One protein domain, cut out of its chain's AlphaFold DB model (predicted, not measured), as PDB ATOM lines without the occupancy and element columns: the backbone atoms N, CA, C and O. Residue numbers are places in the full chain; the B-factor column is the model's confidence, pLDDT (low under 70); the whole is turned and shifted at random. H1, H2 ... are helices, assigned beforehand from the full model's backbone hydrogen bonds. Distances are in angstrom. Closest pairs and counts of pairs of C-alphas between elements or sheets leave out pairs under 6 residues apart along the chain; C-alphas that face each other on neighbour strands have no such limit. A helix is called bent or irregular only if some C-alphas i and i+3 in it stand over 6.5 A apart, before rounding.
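Overview. This is residues 65 to 164 of the 164 residues of an uncharacterized protein of Penicillium flavigenum (UniProt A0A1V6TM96). A small core of crossed helices, in which H3 runs between H1 and the bent H2 on one side and the long helix H4 on the other, while residues 153 to 164, of which 153 to 162 belong to H4, stick out past the rest as an arm. H4 stays at a small distance from H3, touches no helix, and with its free end makes the length of the whole. The printed part has 100 residues with four named helices, H1 to H4 in order along the chain, and no named strand; the class is all helix. The whole is compact, with a radius of gyration of the C-alphas of 14.7 A, yet elongated in outline, spanning 50 by 26 by 22 A.

Arrangement. H1, residues 65 to 76, touches H3, residues 107 to 126, at a steep tilt of 55 degrees, the same way; H1 does so with residues 66 to 70 alone, and the closest C-alphas, of Met 66 and Val 111, are 5.8 A apart. H2, residues 80 to 101, was assigned as one helix by its hydrogen bonds but is bent: C-alphas 89 and 92 are 7.2 A apart, and its arms H2a, residues 80 to 89, and H2b, residues 92 to 101, stand at a steep tilt of 50 degrees. H1 and H2a are close but not clearly touching, with the closest C-alphas, of Phe 74 and Ile 87, 7.9 A apart. H1 and H2b only just touch, and only at their ends, with 3 pairs of C-alphas within 8 A; the closest are those of Lys 67 and Val 95, at 6.2 A. H2a touches H3 only just about perpendicular, at 70.2 degrees, with the C-alphas of Ser 86 and Leu 122 closest at 6.8 A. H2b touches H3 at a steep tilt of 48 degrees, opposite ways, with 16 pairs of C-alphas within 8 A, the closest those of Ala 98 and Ala 114 at 5.0 A. H4, residues 133 to 162, and H3 are near each other, with 12 pairs of C-alphas within 10 A; H4 is apart from H1, H2a and H2b. In H1, H2a, H2b and H3 every O i to N i+4 pair is within hydrogen-bond range; in H4 it is 25 of 26.

Along the chain. H1 begins at C-alpha 65, (152.695, 165.325, 95.600), and is 16.6 A long. H3 is 28.3 A long. H4 is 41.8 A long, has a kink of 34 degrees near residue 140, and ends at C-alpha 162, (151.005, 140.895, 79.979).

Size, cuts and confidence. The C-alphas farthest apart, of Glu 81 and Arg 164, the chain's last residue, are 50.4 A apart. The printed part has no cut; the links H1 to H2 and H2 to H3 are tight, and H3 to H4 is short. Residues 124 to 164 are under 70 in pLDDT, and the mean of H4 is 48.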
ATOM      1  N   GLU A  65     153.713 166.294  95.206       92.19
ATOM      2  CA  GLU A  65     152.695 165.325  95.600       92.19
ATOM      3  C   GLU A  65     153.350 164.076  96.195       92.19
ATOM      4  O   GLU A  65     152.979 163.644  97.287       92.19
ATOM      5  N   MET A  66     154.396 163.556  95.542       92.06
ATOM      6  CA  MET A  66     155.173 162.439  96.072       92.06
ATOM      7  C   MET A  66     155.837 162.807  97.399       92.06
ATOM      8  O   MET A  66     155.747 162.047  98.363       92.06
ATOM      9  N   LYS A  67     156.433 164.001  97.490       94.31
ATOM     10  CA  LYS A  67     157.026 164.501  98.735       94.31
ATOM     11  C   LYS A  67     156.007 164.554  99.872       94.31
ATOM     12  O   LYS A  67     156.307 164.112 100.980       94.31
ATOM     13  N   ALA A  68     154.808 165.074  99.609       94.75
ATOM     14  CA  ALA A  68     153.744 165.139 100.603       94.75
ATOM     15  C   ALA A  68     153.300 163.740 101.054       94.75
ATOM     16  O   ALA A  68     153.152 163.514 102.253       94.75
ATOM     17  N   ALA A  69     153.140 162.795 100.124       94.25
ATOM     18  CA  ALA A  69     152.756 161.421 100.439       94.25
ATOM     19  C   ALA A  69     153.797 160.709 101.321       94.25
ATOM     20  O   ALA A  69     153.443 160.108 102.336       94.25
ATOM     21  N   VAL A  70     155.083 160.829 100.977       92.94
ATOM     22  CA  VAL A  70     156.188 160.252 101.762       92.94
ATOM     23  C   VAL A  70     156.260 160.906 103.141       92.94
ATOM     24  O   VAL A  70     156.369 160.215 104.151       92.94
ATOM     25  N   TRP A  71     156.130 162.231 103.217       94.62
ATOM     26  CA  TRP A  71     156.114 162.939 104.494       94.62
ATOM     27  C   TRP A  71     154.962 162.499 105.402       94.62
ATOM     28  O   TRP A  71     155.177 162.247 106.585       94.62
ATOM     29  N   GLN A  72     153.751 162.363 104.855       92.62
ATOM     30  CA  GLN A  72     152.585 161.894 105.609       92.62
ATOM     31  C   GLN A  72     152.786 160.479 106.158       92.62
ATOM     32  O   GLN A  72     152.422 160.220 107.304       92.62
ATOM     33  N   HIS A  73     153.420 159.590 105.386       88.19
ATOM     34  CA  HIS A  73     153.785 158.259 105.870       88.19
ATOM     35  C   HIS A  73     154.643 158.347 107.137       88.19
ATOM     36  O   HIS A  73     154.251 157.822 108.175       88.19
ATOM     37  N   PHE A  74     155.756 159.078 107.097       86.75
ATOM     38  CA  PHE A  74     156.646 159.197 108.254       86.75
ATOM     39  C   PHE A  74     156.026 159.959 109.429       86.75
ATOM     40  O   PHE A  74     156.251 159.595 110.581       86.75
ATOM     41  N   LYS A  75     155.194 160.973 109.163       87.12
ATOM     42  CA  LYS A  75     154.440 161.673 110.212       87.12
ATOM     43  C   LYS A  75     153.482 160.756 110.962       87.12
ATOM     44  O   LYS A  75     153.312 160.929 112.163       87.12
ATOM     45  N   SER A  76     152.884 159.780 110.278       84.81
ATOM     46  CA  SER A  76     151.967 158.819 110.902       84.81
ATOM     47  C   SER A  76     152.650 157.841 111.867       84.81
ATOM     48  O   SER A  76     151.962 157.216 112.669       84.81
ATOM     49  N   LEU A  77     153.981 157.720 111.807       80.19
ATOM     50  CA  LEU A  77     154.764 156.801 112.638       80.19
ATOM     51  C   LEU A  77     155.176 157.392 113.998       80.19
ATOM     52  O   LEU A  77     155.706 156.651 114.816       80.19
ATOM     53  N   ASP A  78     154.959 158.693 114.226       79.19
ATOM     54  CA  ASP A  78     155.258 159.398 115.487       79.19
ATOM     55  C   ASP A  78     156.656 159.099 116.077       79.19
ATOM     56  O   ASP A  78     156.822 158.730 117.235       79.19
ATOM     57  N   LEU A  79     157.695 159.252 115.250       77.88
ATOM     58  CA  LEU A  79     159.077 158.852 115.565       77.88
ATOM     59  C   LEU A  79     159.839 159.842 116.474       77.88
ATOM     60  O   LEU A  79     161.041 159.708 116.684       77.88
ATOM     61  N   GLY A  80     159.172 160.876 116.987       80.75
ATOM     62  CA  GLY A  80     159.798 161.913 117.810       80.75
ATOM     63  C   GLY A  80     160.643 162.945 117.040       80.75
ATOM     64  O   GLY A  80     161.014 162.789 115.876       80.75
ATOM     65  N   GLU A  81     160.957 164.053 117.718       82.88
ATOM     66  CA  GLU A  81     161.510 165.270 117.096       82.88
ATOM     67  C   GLU A  81     162.910 165.076 116.485       82.88
ATOM     68  O   GLU A  81     163.244 165.674 115.459       82.88
ATOM     69  N   LYS A  82     163.749 164.241 117.109       76.88
ATOM     70  CA  LYS A  82     165.121 163.990 116.645       76.88
ATOM     71  C   LYS A  82     165.124 163.269 115.295       76.88
ATOM     72  O   LYS A  82     165.815 163.704 114.377       76.88
ATOM     73  N   ILE A  83     164.311 162.222 115.165       76.94
ATOM     74  CA  ILE A  83     164.171 161.442 113.932       76.94
ATOM     75  C   ILE A  83     163.471 162.272 112.855       76.94
ATOM     76  O   ILE A  83     163.876 162.248 111.695       76.94
ATOM     77  N   GLU A  84     162.481 163.080 113.236       85.06
ATOM     78  CA  GLU A  84     161.806 163.991 112.312       85.06
ATOM     79  C   GLU A  84     162.776 164.972 111.633       85.06
ATOM     80  O   GLU A  84     162.680 165.195 110.424       85.06
ATOM     81  N   LYS A  85     163.750 165.523 112.370       86.12
ATOM     82  CA  LYS A  85     164.792 166.390 111.789       86.12
ATOM     83  C   LYS A  85     165.653 165.645 110.770       86.12
ATOM     84  O   LYS A  85     165.937 166.193 109.703       86.12
ATOM     85  N   SER A  86     166.030 164.400 111.060       83.50
ATOM     86  CA  SER A  86     166.772 163.560 110.113       83.50
ATOM     87  C   SER A  86     165.940 163.250 108.866       83.50
ATOM     88  O   SER A  86     166.440 163.383 107.755       83.50
ATOM     89  N   ILE A  87     164.648 162.944 109.031       87.62
ATOM     90  CA  ILE A  87     163.703 162.732 107.924       87.62
ATOM     91  C   ILE A  87     163.616 163.977 107.042       87.62
ATOM     92  O   ILE A  87     163.698 163.877 105.823       87.62
ATOM     93  N   GLN A  88     163.481 165.170 107.624       89.81
ATOM     94  CA  GLN A  88     163.415 166.410 106.842       89.81
ATOM     95  C   GLN A  88     164.679 166.643 106.003       89.81
ATOM     96  O   GLN A  88     164.580 167.156 104.889       89.81
ATOM     97  N   LYS A  89     165.853 166.247 106.512       88.00
ATOM     98  CA  LYS A  89     167.135 166.357 105.803       88.00
ATOM     99  C   LYS A  89     167.237 165.378 104.626       88.00
ATOM    100  O   LYS A  89     167.810 165.736 103.600       88.00
ATOM    101  N   THR A  90     166.687 164.170 104.756       88.75
ATOM    102  CA  THR A  90     166.799 163.106 103.742       88.75
ATOM    103  C   THR A  90     165.627 163.052 102.759       88.75
ATOM    104  O   THR A  90     165.776 162.494 101.674       88.75
ATOM    105  N   LEU A  91     164.501 163.710 103.070       90.62
ATOM    106  CA  LEU A  91     163.266 163.676 102.278       90.62
ATOM    107  C   LEU A  91     163.438 164.102 100.819       90.62
ATOM    108  O   LEU A  91     163.021 163.373  99.923       90.62
ATOM    109  N   ASP A  92     164.028 165.272 100.573       89.75
ATOM    110  CA  ASP A  92     164.234 165.758  99.203       89.75
ATOM    111  C   ASP A  92     165.165 164.826  98.398       89.75
ATOM    112  O   ASP A  92     164.745 164.361  97.338       89.75
ATOM    113  N   PRO A  93     166.355 164.442  98.909       87.50
ATOM    114  CA  PRO A  93     167.212 163.460  98.243       87.50
ATOM    115  C   PRO A  93     166.515 162.135  97.902       87.50
ATOM    116  O   PRO A  93     166.704 161.606  96.807       87.50
ATOM    117  N   SER A  94     165.707 161.582  98.813       88.88
ATOM    118  CA  SER A  94     165.016 160.306  98.587       88.88
ATOM    119  C   SER A  94     163.914 160.407  97.536       88.88
ATOM    120  O   SER A  94     163.761 159.508  96.707       88.88
ATOM    121  N   VAL A  95     163.151 161.503  97.552       90.62
ATOM    122  CA  VAL A  95     162.102 161.784  96.561       90.62
ATOM    123  C   VAL A  95     162.725 161.987  95.181       90.62
ATOM    124  O   VAL A  95     162.259 161.385  94.216       90.62
ATOM    125  N   ASP A  96     163.811 162.751  95.082       88.38
ATOM    126  CA  ASP A  96     164.501 162.990  93.813       88.38
ATOM    127  C   ASP A  96     165.101 161.692  93.248       88.38
ATOM    128  O   ASP A  96     164.926 161.389  92.064       88.38
ATOM    129  N   ALA A  97     165.737 160.873  94.095       86.38
ATOM    130  CA  ALA A  97     166.277 159.573  93.695       86.38
ATOM    131  C   ALA A  97     165.182 158.636  93.159       86.38
ATOM    132  O   ALA A  97     165.352 158.012  92.110       86.38
ATOM    133  N   ALA A  98     164.032 158.572  93.835       88.88
ATOM    134  CA  ALA A  98     162.900 157.769  93.386       88.88
ATOM    135  C   ALA A  98     162.274 158.305  92.095       88.88
ATOM    136  O   ALA A  98     161.953 157.525  91.196       88.88
ATOM    137  N   TYR A  99     162.121 159.625  91.978       87.19
ATOM    138  CA  TYR A  99     161.556 160.251  90.790       87.19
ATOM    139  C   TYR A  99     162.426 159.961  89.566       87.19
ATOM    140  O   TYR A  99     161.914 159.490  88.552       87.19
ATOM    141  N   HIS A 100     163.736 160.197  89.672       82.31
ATOM    142  CA  HIS A 100     164.672 160.036  88.562       82.31
ATOM    143  C   HIS A 100     164.988 158.571  88.245       82.31
ATOM    144  O   HIS A 100     165.103 158.222  87.071       82.31
ATOM    145  N   GLY A 101     165.080 157.704  89.257       82.62
ATOM    146  CA  GLY A 101     165.364 156.280  89.067       82.62
ATOM    147  C   GLY A 101     164.198 155.488  88.472       82.62
ATOM    148  O   GLY A 101     164.418 154.467  87.825       82.62
ATOM    149  N   TYR A 102     162.962 155.964  88.654       83.94
ATOM    150  CA  TYR A 102     161.753 155.206  88.325       83.94
ATOM    151  C   TYR A 102     160.715 156.017  87.540       83.94
ATOM    152  O   TYR A 102     159.516 155.794  87.691       83.94
ATOM    153  N   THR A 103     161.153 156.946  86.685       81.69
ATOM    154  CA  THR A 103     160.280 157.859  85.911       81.69
ATOM    155  C   THR A 103     159.156 157.172  85.123       81.69
ATOM    156  O   THR A 103     158.100 157.768  84.926       81.69
ATOM    157  N   SER A 104     159.357 155.929  84.680       82.06
ATOM    158  CA  SER A 104     158.379 155.138  83.923       82.06
ATOM    159  C   SER A 104     157.392 154.350  84.792       82.06
ATOM    160  O   SER A 104     156.449 153.760  84.262       82.06
ATOM    161  N   LEU A 105     157.595 154.311  86.112       84.19
ATOM    162  CA  LEU A 105     156.740 153.576  87.040       84.19
ATOM    163  C   LEU A 105     155.591 154.447  87.556       84.19
ATOM    164  O   LEU A 105     155.636 155.679  87.554       84.19
ATOM    165  N   SER A 106     154.535 153.785  88.033       87.88
ATOM    166  CA  SER A 106     153.372 154.477  88.582       87.88
ATOM    167  C   SER A 106     153.744 155.315  89.809       87.88
ATOM    168  O   SER A 106     154.698 155.022  90.533       87.88
ATOM    169  N   PHE A 107     152.955 156.357  90.072       88.75
ATOM    170  CA  PHE A 107     153.130 157.230  91.236       88.75
ATOM    171  C   PHE A 107     153.283 156.451  92.551       88.75
ATOM    172  O   PHE A 107     154.211 156.699  93.312       88.75
ATOM    173  N   GLN A 108     152.432 155.449  92.782       85.94
ATOM    174  CA  GLN A 108     152.451 154.633  94.000       85.94
ATOM    175  C   GLN A 108     153.771 153.871  94.173       85.94
ATOM    176  O   GLN A 108     154.313 153.814  95.274       85.94
ATOM    177  N   VAL A 109     154.317 153.322  93.084       83.62
ATOM    178  CA  VAL A 109     155.601 152.611  93.123       83.62
ATOM    179  C   VAL A 109     156.746 153.579  93.422       83.62
ATOM    180  O   VAL A 109     157.628 153.254  94.213       83.62
ATOM    181  N   ARG A 110     156.709 154.791  92.859       89.38
ATOM    182  CA  ARG A 110     157.707 155.830  93.150       89.38
ATOM    183  C   ARG A 110     157.644 156.303  94.609       89.38
ATOM    184  O   ARG A 110     158.692 156.451  95.228       89.38
ATOM    185  N   VAL A 111     156.448 156.438  95.192       89.06
ATOM    186  CA  VAL A 111     156.273 156.732  96.630       89.06
ATOM    187  C   VAL A 111     156.907 155.641  97.498       89.06
ATOM    188  O   VAL A 111     157.653 155.955  98.423       89.06
ATOM    189  N   LEU A 112     156.667 154.361  97.189       85.69
ATOM    190  CA  LEU A 112     157.275 153.244  97.926       85.69
ATOM    191  C   LEU A 112     158.802 153.228  97.790       85.69
ATOM    192  O   LEU A 112     159.506 153.031  98.778       85.69
ATOM    193  N   ALA A 113     159.323 153.482  96.588       86.06
ATOM    194  CA  ALA A 113     160.759 153.594  96.363       86.06
ATOM    195  C   ALA A 113     161.379 154.755  97.160       86.06
ATOM    196  O   ALA A 113     162.443 154.593  97.751       86.06
ATOM    197  N   ALA A 114     160.701 155.904  97.233       89.69
ATOM    198  CA  ALA A 114     161.149 157.040  98.032       89.69
ATOM    199  C   ALA A 114     161.189 156.699  99.531       89.69
ATOM    200  O   ALA A 114     162.171 157.015 100.194       89.69
ATOM    201  N   ILE A 115     160.179 155.997 100.056       87.19
ATOM    202  CA  ILE A 115     160.178 155.497 101.444       87.19
ATOM    203  C   ILE A 115     161.361 154.543 101.682       87.19
ATOM    204  O   ILE A 115     162.032 154.635 102.707       87.19
ATOM    205  N   GLN A 116     161.679 153.672 100.724       83.69
ATOM    206  CA  GLN A 116     162.839 152.786 100.835       83.69
ATOM    207  C   GLN A 116     164.163 153.567 100.875       83.69
ATOM    208  O   GLN A 116     165.025 153.276 101.706       83.69
ATOM    209  N   PHE A 117     164.329 154.576 100.016       84.38
ATOM    210  CA  PHE A 117     165.515 155.437 100.041       84.38
ATOM    211  C   PHE A 117     165.621 156.248 101.333       84.38
ATOM    212  O   PHE A 117     166.728 156.450 101.820       84.38
ATOM    213  N   MET A 118     164.494 156.664 101.914       87.00
ATOM    214  CA  MET A 118     164.476 157.318 103.224       87.00
ATOM    215  C   MET A 118     165.089 156.418 104.289       87.00
ATOM    216  O   MET A 118     165.963 156.858 105.028       87.00
ATOM    217  N   TYR A 119     164.685 155.147 104.340       80.38
ATOM    218  CA  TYR A 119     165.259 154.193 105.286       80.38
ATOM    219  C   TYR A 119     166.756 153.985 105.070       80.38
ATOM    220  O   TYR A 119     167.510 153.985 106.038       80.38
ATOM    221  N   MET A 120     167.197 153.873 103.818       80.50
ATOM    222  CA  MET A 120     168.616 153.733 103.495       80.50
ATOM    223  C   MET A 120     169.434 154.955 103.948       80.50
ATOM    224  O   MET A 120     170.453 154.790 104.608       80.50
ATOM    225  N   PHE A 121     168.973 156.177 103.669       80.06
ATOM    226  CA  PHE A 121     169.696 157.390 104.068       80.06
ATOM    227  C   PHE A 121     169.648 157.658 105.574       80.06
ATOM    228  O   PHE A 121     170.616 158.160 106.136       80.06
ATOM    229  N   LEU A 122     168.548 157.316 106.249       76.50
ATOM    230  CA  LEU A 122     168.457 157.432 107.706       76.50
ATOM    231  C   LEU A 122     169.377 156.434 108.418       76.50
ATOM    232  O   LEU A 122     169.960 156.778 109.445       76.50
ATOM    233  N   LEU A 123     169.533 155.227 107.868       70.81
ATOM    234  CA  LEU A 123     170.499 154.251 108.362       70.81
ATOM    235  C   LEU A 123     171.932 154.783 108.262       70.81
ATOM    236  O   LEU A 123     172.669 154.664 109.234       70.81
ATOM    237  N   ASP A 124     172.298 155.421 107.148       66.12
ATOM    238  CA  ASP A 124     173.640 155.987 106.961       66.12
ATOM    239  C   ASP A 124     173.923 157.191 107.887       66.12
ATOM    240  O   ASP A 124     175.040 157.332 108.385       66.12
ATOM    241  N   ASP A 125     172.925 158.043 108.162       61.44
ATOM    242  CA  ASP A 125     173.104 159.279 108.947       61.44
ATOM    243  C   ASP A 125     172.973 159.087 110.476       61.44
ATOM    244  O   ASP A 125     173.507 159.899 111.236       61.44
ATOM    245  N   VAL A 126     172.249 158.065 110.959       57.00
ATOM    246  CA  VAL A 126     171.845 157.961 112.385       57.00
ATOM    247  C   VAL A 126     172.232 156.621 113.044       57.00
ATOM    248  O   VAL A 126     171.957 156.420 114.226       57.00
ATOM    249  N   ALA A 127     172.932 155.729 112.328       55.56
ATOM    250  CA  ALA A 127     173.209 154.322 112.674       55.56
ATOM    251  C   ALA A 127     173.458 153.983 114.161       55.56
ATOM    252  O   ALA A 127     173.002 152.946 114.634       55.56
ATOM    253  N   VAL A 128     174.197 154.814 114.905       51.53
ATOM    254  CA  VAL A 128     174.591 154.513 116.296       51.53
ATOM    255  C   VAL A 128     173.514 154.902 117.311       51.53
ATOM    256  O   VAL A 128     173.310 154.195 118.291       51.53
ATOM    257  N   GLU A 129     172.807 156.006 117.084       50.69
ATOM    258  CA  GLU A 129     171.764 156.506 117.994       50.69
ATOM    259  C   GLU A 129     170.382 155.954 117.646       50.69
ATOM    260  O   GLU A 129     169.459 156.031 118.449       50.69
ATOM    261  N   PHE A 130     170.251 155.417 116.437       52.44
ATOM    262  CA  PHE A 130     169.023 154.852 115.913       52.44
ATOM    263  C   PHE A 130     168.869 153.379 116.280       52.44
ATOM    264  O   PHE A 130     167.797 152.864 116.069       52.44
ATOM    265  N   LEU A 131     169.886 152.679 116.802       51.09
ATOM    266  CA  LEU A 131     169.883 151.210 116.900       51.09
ATOM    267  C   LEU A 131     168.733 150.631 117.756       51.09
ATOM    268  O   LEU A 131     168.178 149.598 117.393       51.09
ATOM    269  N   GLU A 132     168.355 151.304 118.850       52.03
ATOM    270  CA  GLU A 132     167.235 150.893 119.721       52.03
ATOM    271  C   GLU A 132     165.869 151.211 119.083       52.03
ATOM    272  O   GLU A 132     164.980 150.357 119.049       52.03
ATOM    273  N   ASP A 133     165.722 152.386 118.464       51.22
ATOM    274  CA  ASP A 133     164.514 152.750 117.709       51.22
ATOM    275  C   ASP A 133     164.401 151.954 116.392       51.22
ATOM    276  O   ASP A 133     163.300 151.663 115.929       51.22
ATOM    277  N   LEU A 134     165.534 151.519 115.824       49.41
ATOM    278  CA  LEU A 134     165.672 150.664 114.642       49.41
ATOM    279  C   LEU A 134     165.184 149.246 114.926       49.41
ATOM    280  O   LEU A 134     164.828 148.544 113.991       49.41
ATOM    281  N   GLU A 135     165.148 148.796 116.177       50.16
ATOM    282  CA  GLU A 135     164.601 147.482 116.512       50.16
ATOM    283  C   GLU A 135     163.065 147.510 116.441       50.16
ATOM    284  O   GLU A 135     162.452 146.671 115.773       50.16
ATOM    285  N   ALA A 136     162.439 148.548 117.008       52.69
ATOM    286  CA  ALA A 136     161.001 148.796 116.879       52.69
ATOM    287  C   ALA A 136     160.595 149.130 115.428       52.69
ATOM    288  O   ALA A 136     159.583 148.656 114.908       52.69
ATOM    289  N   PHE A 137     161.425 149.899 114.732       50.62
ATOM    290  CA  PHE A 137     161.254 150.270 113.333       50.62
ATOM    291  C   PHE A 137     161.576 149.122 112.370       50.62
ATOM    292  O   PHE A 137     160.907 148.953 111.358       50.62
ATOM    293  N   GLY A 138     162.542 148.275 112.711       48.75
ATOM    294  CA  GLY A 138     162.958 147.068 112.001       48.75
ATOM    295  C   GLY A 138     161.860 146.012 111.979       48.75
ATOM    296  O   GLY A 138     161.665 145.355 110.963       48.75
ATOM    297  N   GLN A 139     161.067 145.910 113.049       50.47
ATOM    298  CA  GLN A 139     159.840 145.102 113.090       50.47
ATOM    299  C   GLN A 139     158.761 145.637 112.119       50.47
ATOM    300  O   GLN A 139     158.078 144.857 111.446       50.47
ATOM    301  N   ASN A 140     158.659 146.963 111.952       53.50
ATOM    302  CA  ASN A 140     157.824 147.601 110.920       53.50
ATOM    303  C   ASN A 140     158.417 147.473 109.500       53.50
ATOM    304  O   ASN A 140     157.685 147.377 108.511       53.50
ATOM    305  N   ILE A 141     159.743 147.417 109.370       48.44
ATOM    306  CA  ILE A 141     160.450 147.176 108.107       48.44
ATOM    307  C   ILE A 141     160.320 145.713 107.674       48.44
ATOM    308  O   ILE A 141     160.073 145.467 106.509       48.44
ATOM    309  N   LEU A 142     160.419 144.725 108.564       49.12
ATOM    310  CA  LEU A 142     160.221 143.306 108.230       49.12
ATOM    311  C   LEU A 142     158.786 143.022 107.782       49.12
ATOM    312  O   LEU A 142     158.564 142.280 106.822       49.12
ATOM    313  N   SER A 143     157.813 143.657 108.435       52.31
ATOM    314  CA  SER A 143     156.420 143.591 108.007       52.31
ATOM    315  C   SER A 143     156.193 144.351 106.697       52.31
ATOM    316  O   SER A 143     155.547 143.804 105.820       52.31
ATOM    317  N   SER A 144     156.773 145.530 106.460       47.97
ATOM    318  CA  SER A 144     156.616 146.226 105.166       47.97
ATOM    319  C   SER A 144     157.433 145.616 104.015       47.97
ATOM    320  O   SER A 144     156.904 145.485 102.916       47.97
ATOM    321  N   LEU A 145     158.666 145.151 104.238       49.78
ATOM    322  CA  LEU A 145     159.506 144.433 103.267       49.78
ATOM    323  C   LEU A 145     158.909 143.086 102.885       49.78
ATOM    324  O   LEU A 145     159.009 142.701 101.724       49.78
ATOM    325  N   GLY A 146     158.251 142.386 103.812       53.19
ATOM    326  CA  GLY A 146     157.482 141.188 103.480       53.19
ATOM    327  C   GLY A 146     156.414 141.487 102.427       53.19
ATOM    328  O   GLY A 146     156.276 140.749 101.454       53.19
ATOM    329  N   TRP A 147     155.722 142.621 102.546       46.72
ATOM    330  CA  TRP A 147     154.712 143.043 101.577       46.72
ATOM    331  C   TRP A 147     155.340 143.626 100.307       46.72
ATOM    332  O   TRP A 147     154.845 143.340  99.226       46.72
ATOM    333  N   ILE A 148     156.453 144.359 100.396       51.94
ATOM    334  CA  ILE A 148     157.169 144.940  99.247       51.94
ATOM    335  C   ILE A 148     157.848 143.856  98.404       51.94
ATOM    336  O   ILE A 148     157.763 143.917  97.184       51.94
ATOM    337  N   LEU A 149     158.464 142.832  99.002       49.00
ATOM    338  CA  LEU A 149     159.005 141.673  98.279       49.00
ATOM    339  C   LEU A 149     157.881 140.862  97.639       49.00
ATOM    340  O   LEU A 149     157.999 140.457  96.483       49.00
ATOM    341  N   THR A 150     156.756 140.696  98.338       53.88
ATOM    342  CA  THR A 150     155.562 140.067  97.760       53.88
ATOM    343  C   THR A 150     155.032 140.889  96.579       53.88
ATOM    344  O   THR A 150     154.778 140.324  95.519       53.88
ATOM    345  N   PHE A 151     154.963 142.220  96.695       49.50
ATOM    346  CA  PHE A 151     154.533 143.129  95.626       49.50
ATOM    347  C   PHE A 151     155.518 143.196  94.458       49.50
ATOM    348  O   PHE A 151     155.083 143.186  93.313       49.50
ATOM    349  N   ALA A 152     156.826 143.231  94.709       45.81
ATOM    350  CA  ALA A 152     157.855 143.224  93.675       45.81
ATOM    351  C   ALA A 152     157.820 141.907  92.892       45.81
ATOM    352  O   ALA A 152     157.863 141.918  91.664       45.81
ATOM    353  N   THR A 153     157.623 140.780  93.584       50.34
ATOM    354  CA  THR A 153     157.419 139.475  92.941       50.34
ATOM    355  C   THR A 153     156.123 139.467  92.121       50.34
ATOM    356  O   THR A 153     156.125 139.033  90.970       50.34
ATOM    357  N   TYR A 154     155.026 140.024  92.652       44.03
ATOM    358  CA  TYR A 154     153.742 140.134  91.946       44.03
ATOM    359  C   TYR A 154     153.819 141.045  90.711       44.03
ATOM    360  O   TYR A 154     153.235 140.734  89.673       44.03
ATOM    361  N   LEU A 155     154.565 142.149  90.790       42.16
ATOM    362  CA  LEU A 155     154.775 143.096  89.697       42.16
ATOM    363  C   LEU A 155     155.620 142.462  88.584       42.16
ATOM    364  O   LEU A 155     155.249 142.555  87.417       42.16
ATOM    365  N   ILE A 156     156.698 141.754  88.940       48.69
ATOM    366  CA  ILE A 156     157.540 141.016  87.987       48.69
ATOM    367  C   ILE A 156     156.715 139.939  87.266       48.69
ATOM    368  O   ILE A 156     156.765 139.859  86.039       48.69
ATOM    369  N   ILE A 157     155.894 139.167  87.989       47.50
ATOM    370  CA  ILE A 157     155.014 138.142  87.400       47.50
ATOM    371  C   ILE A 157     153.939 138.776  86.500       47.50
ATOM    372  O   ILE A 157     153.707 138.308  85.385       47.50
ATOM    373  N   THR A 158     153.300 139.864  86.935       37.88
ATOM    374  CA  THR A 158     152.221 140.515  86.170       37.88
ATOM    375  C   THR A 158     152.752 141.161  84.888       37.88
ATOM    376  O   THR A 158     152.157 140.989  83.826       37.88
ATOM    377  N   VAL A 159     153.912 141.825  84.943       41.31
ATOM    378  CA  VAL A 159     154.565 142.404  83.758       41.31
ATOM    379  C   VAL A 159     154.960 141.313  82.758       41.31
ATOM    380  O   VAL A 159     154.752 141.499  81.561       41.31
ATOM    381  N   HIS A 160     155.439 140.152  83.221       42.12
ATOM    382  CA  HIS A 160     155.780 139.025  82.342       42.12
ATOM    383  C   HIS A 160     154.560 138.336  81.713       42.12
ATOM    384  O   HIS A 160     154.654 137.825  80.599       42.12
ATOM    385  N   THR A 161     153.412 138.334  82.393       39.78
ATOM    386  CA  THR A 161     152.177 137.717  81.872       39.78
ATOM    387  C   THR A 161     151.454 138.607  80.852       39.78
ATOM    388  O   THR A 161     150.752 138.092  79.995       39.78
ATOM    389  N   VAL A 162     151.636 139.932  80.909       41.28
ATOM    390  CA  VAL A 162     151.005 140.895  79.979       41.28
ATOM    391  C   VAL A 162     151.830 141.111  78.694       41.28
ATOM    392  O   VAL A 162     151.322 141.657  77.720       41.28
ATOM    393  N   THR A 163     153.091 140.663  78.654       43.06
ATOM    394  CA  THR A 163     153.973 140.748  77.466       43.06
ATOM    395  C   THR A 163     154.080 139.446  76.651       43.06
ATOM    396  O   THR A 163     154.971 139.322  75.810       43.06
ATOM    397  N   ARG A 164     153.165 138.490  76.848       41.72
ATOM    398  CA  ARG A 164     152.975 137.313  75.981       41.72
ATOM    399  C   ARG A 164     151.571 137.296  75.402       41.72
ATOM    400  O   ARG A 164     151.454 136.845  74.243       41.72
TER     401      ARG A 164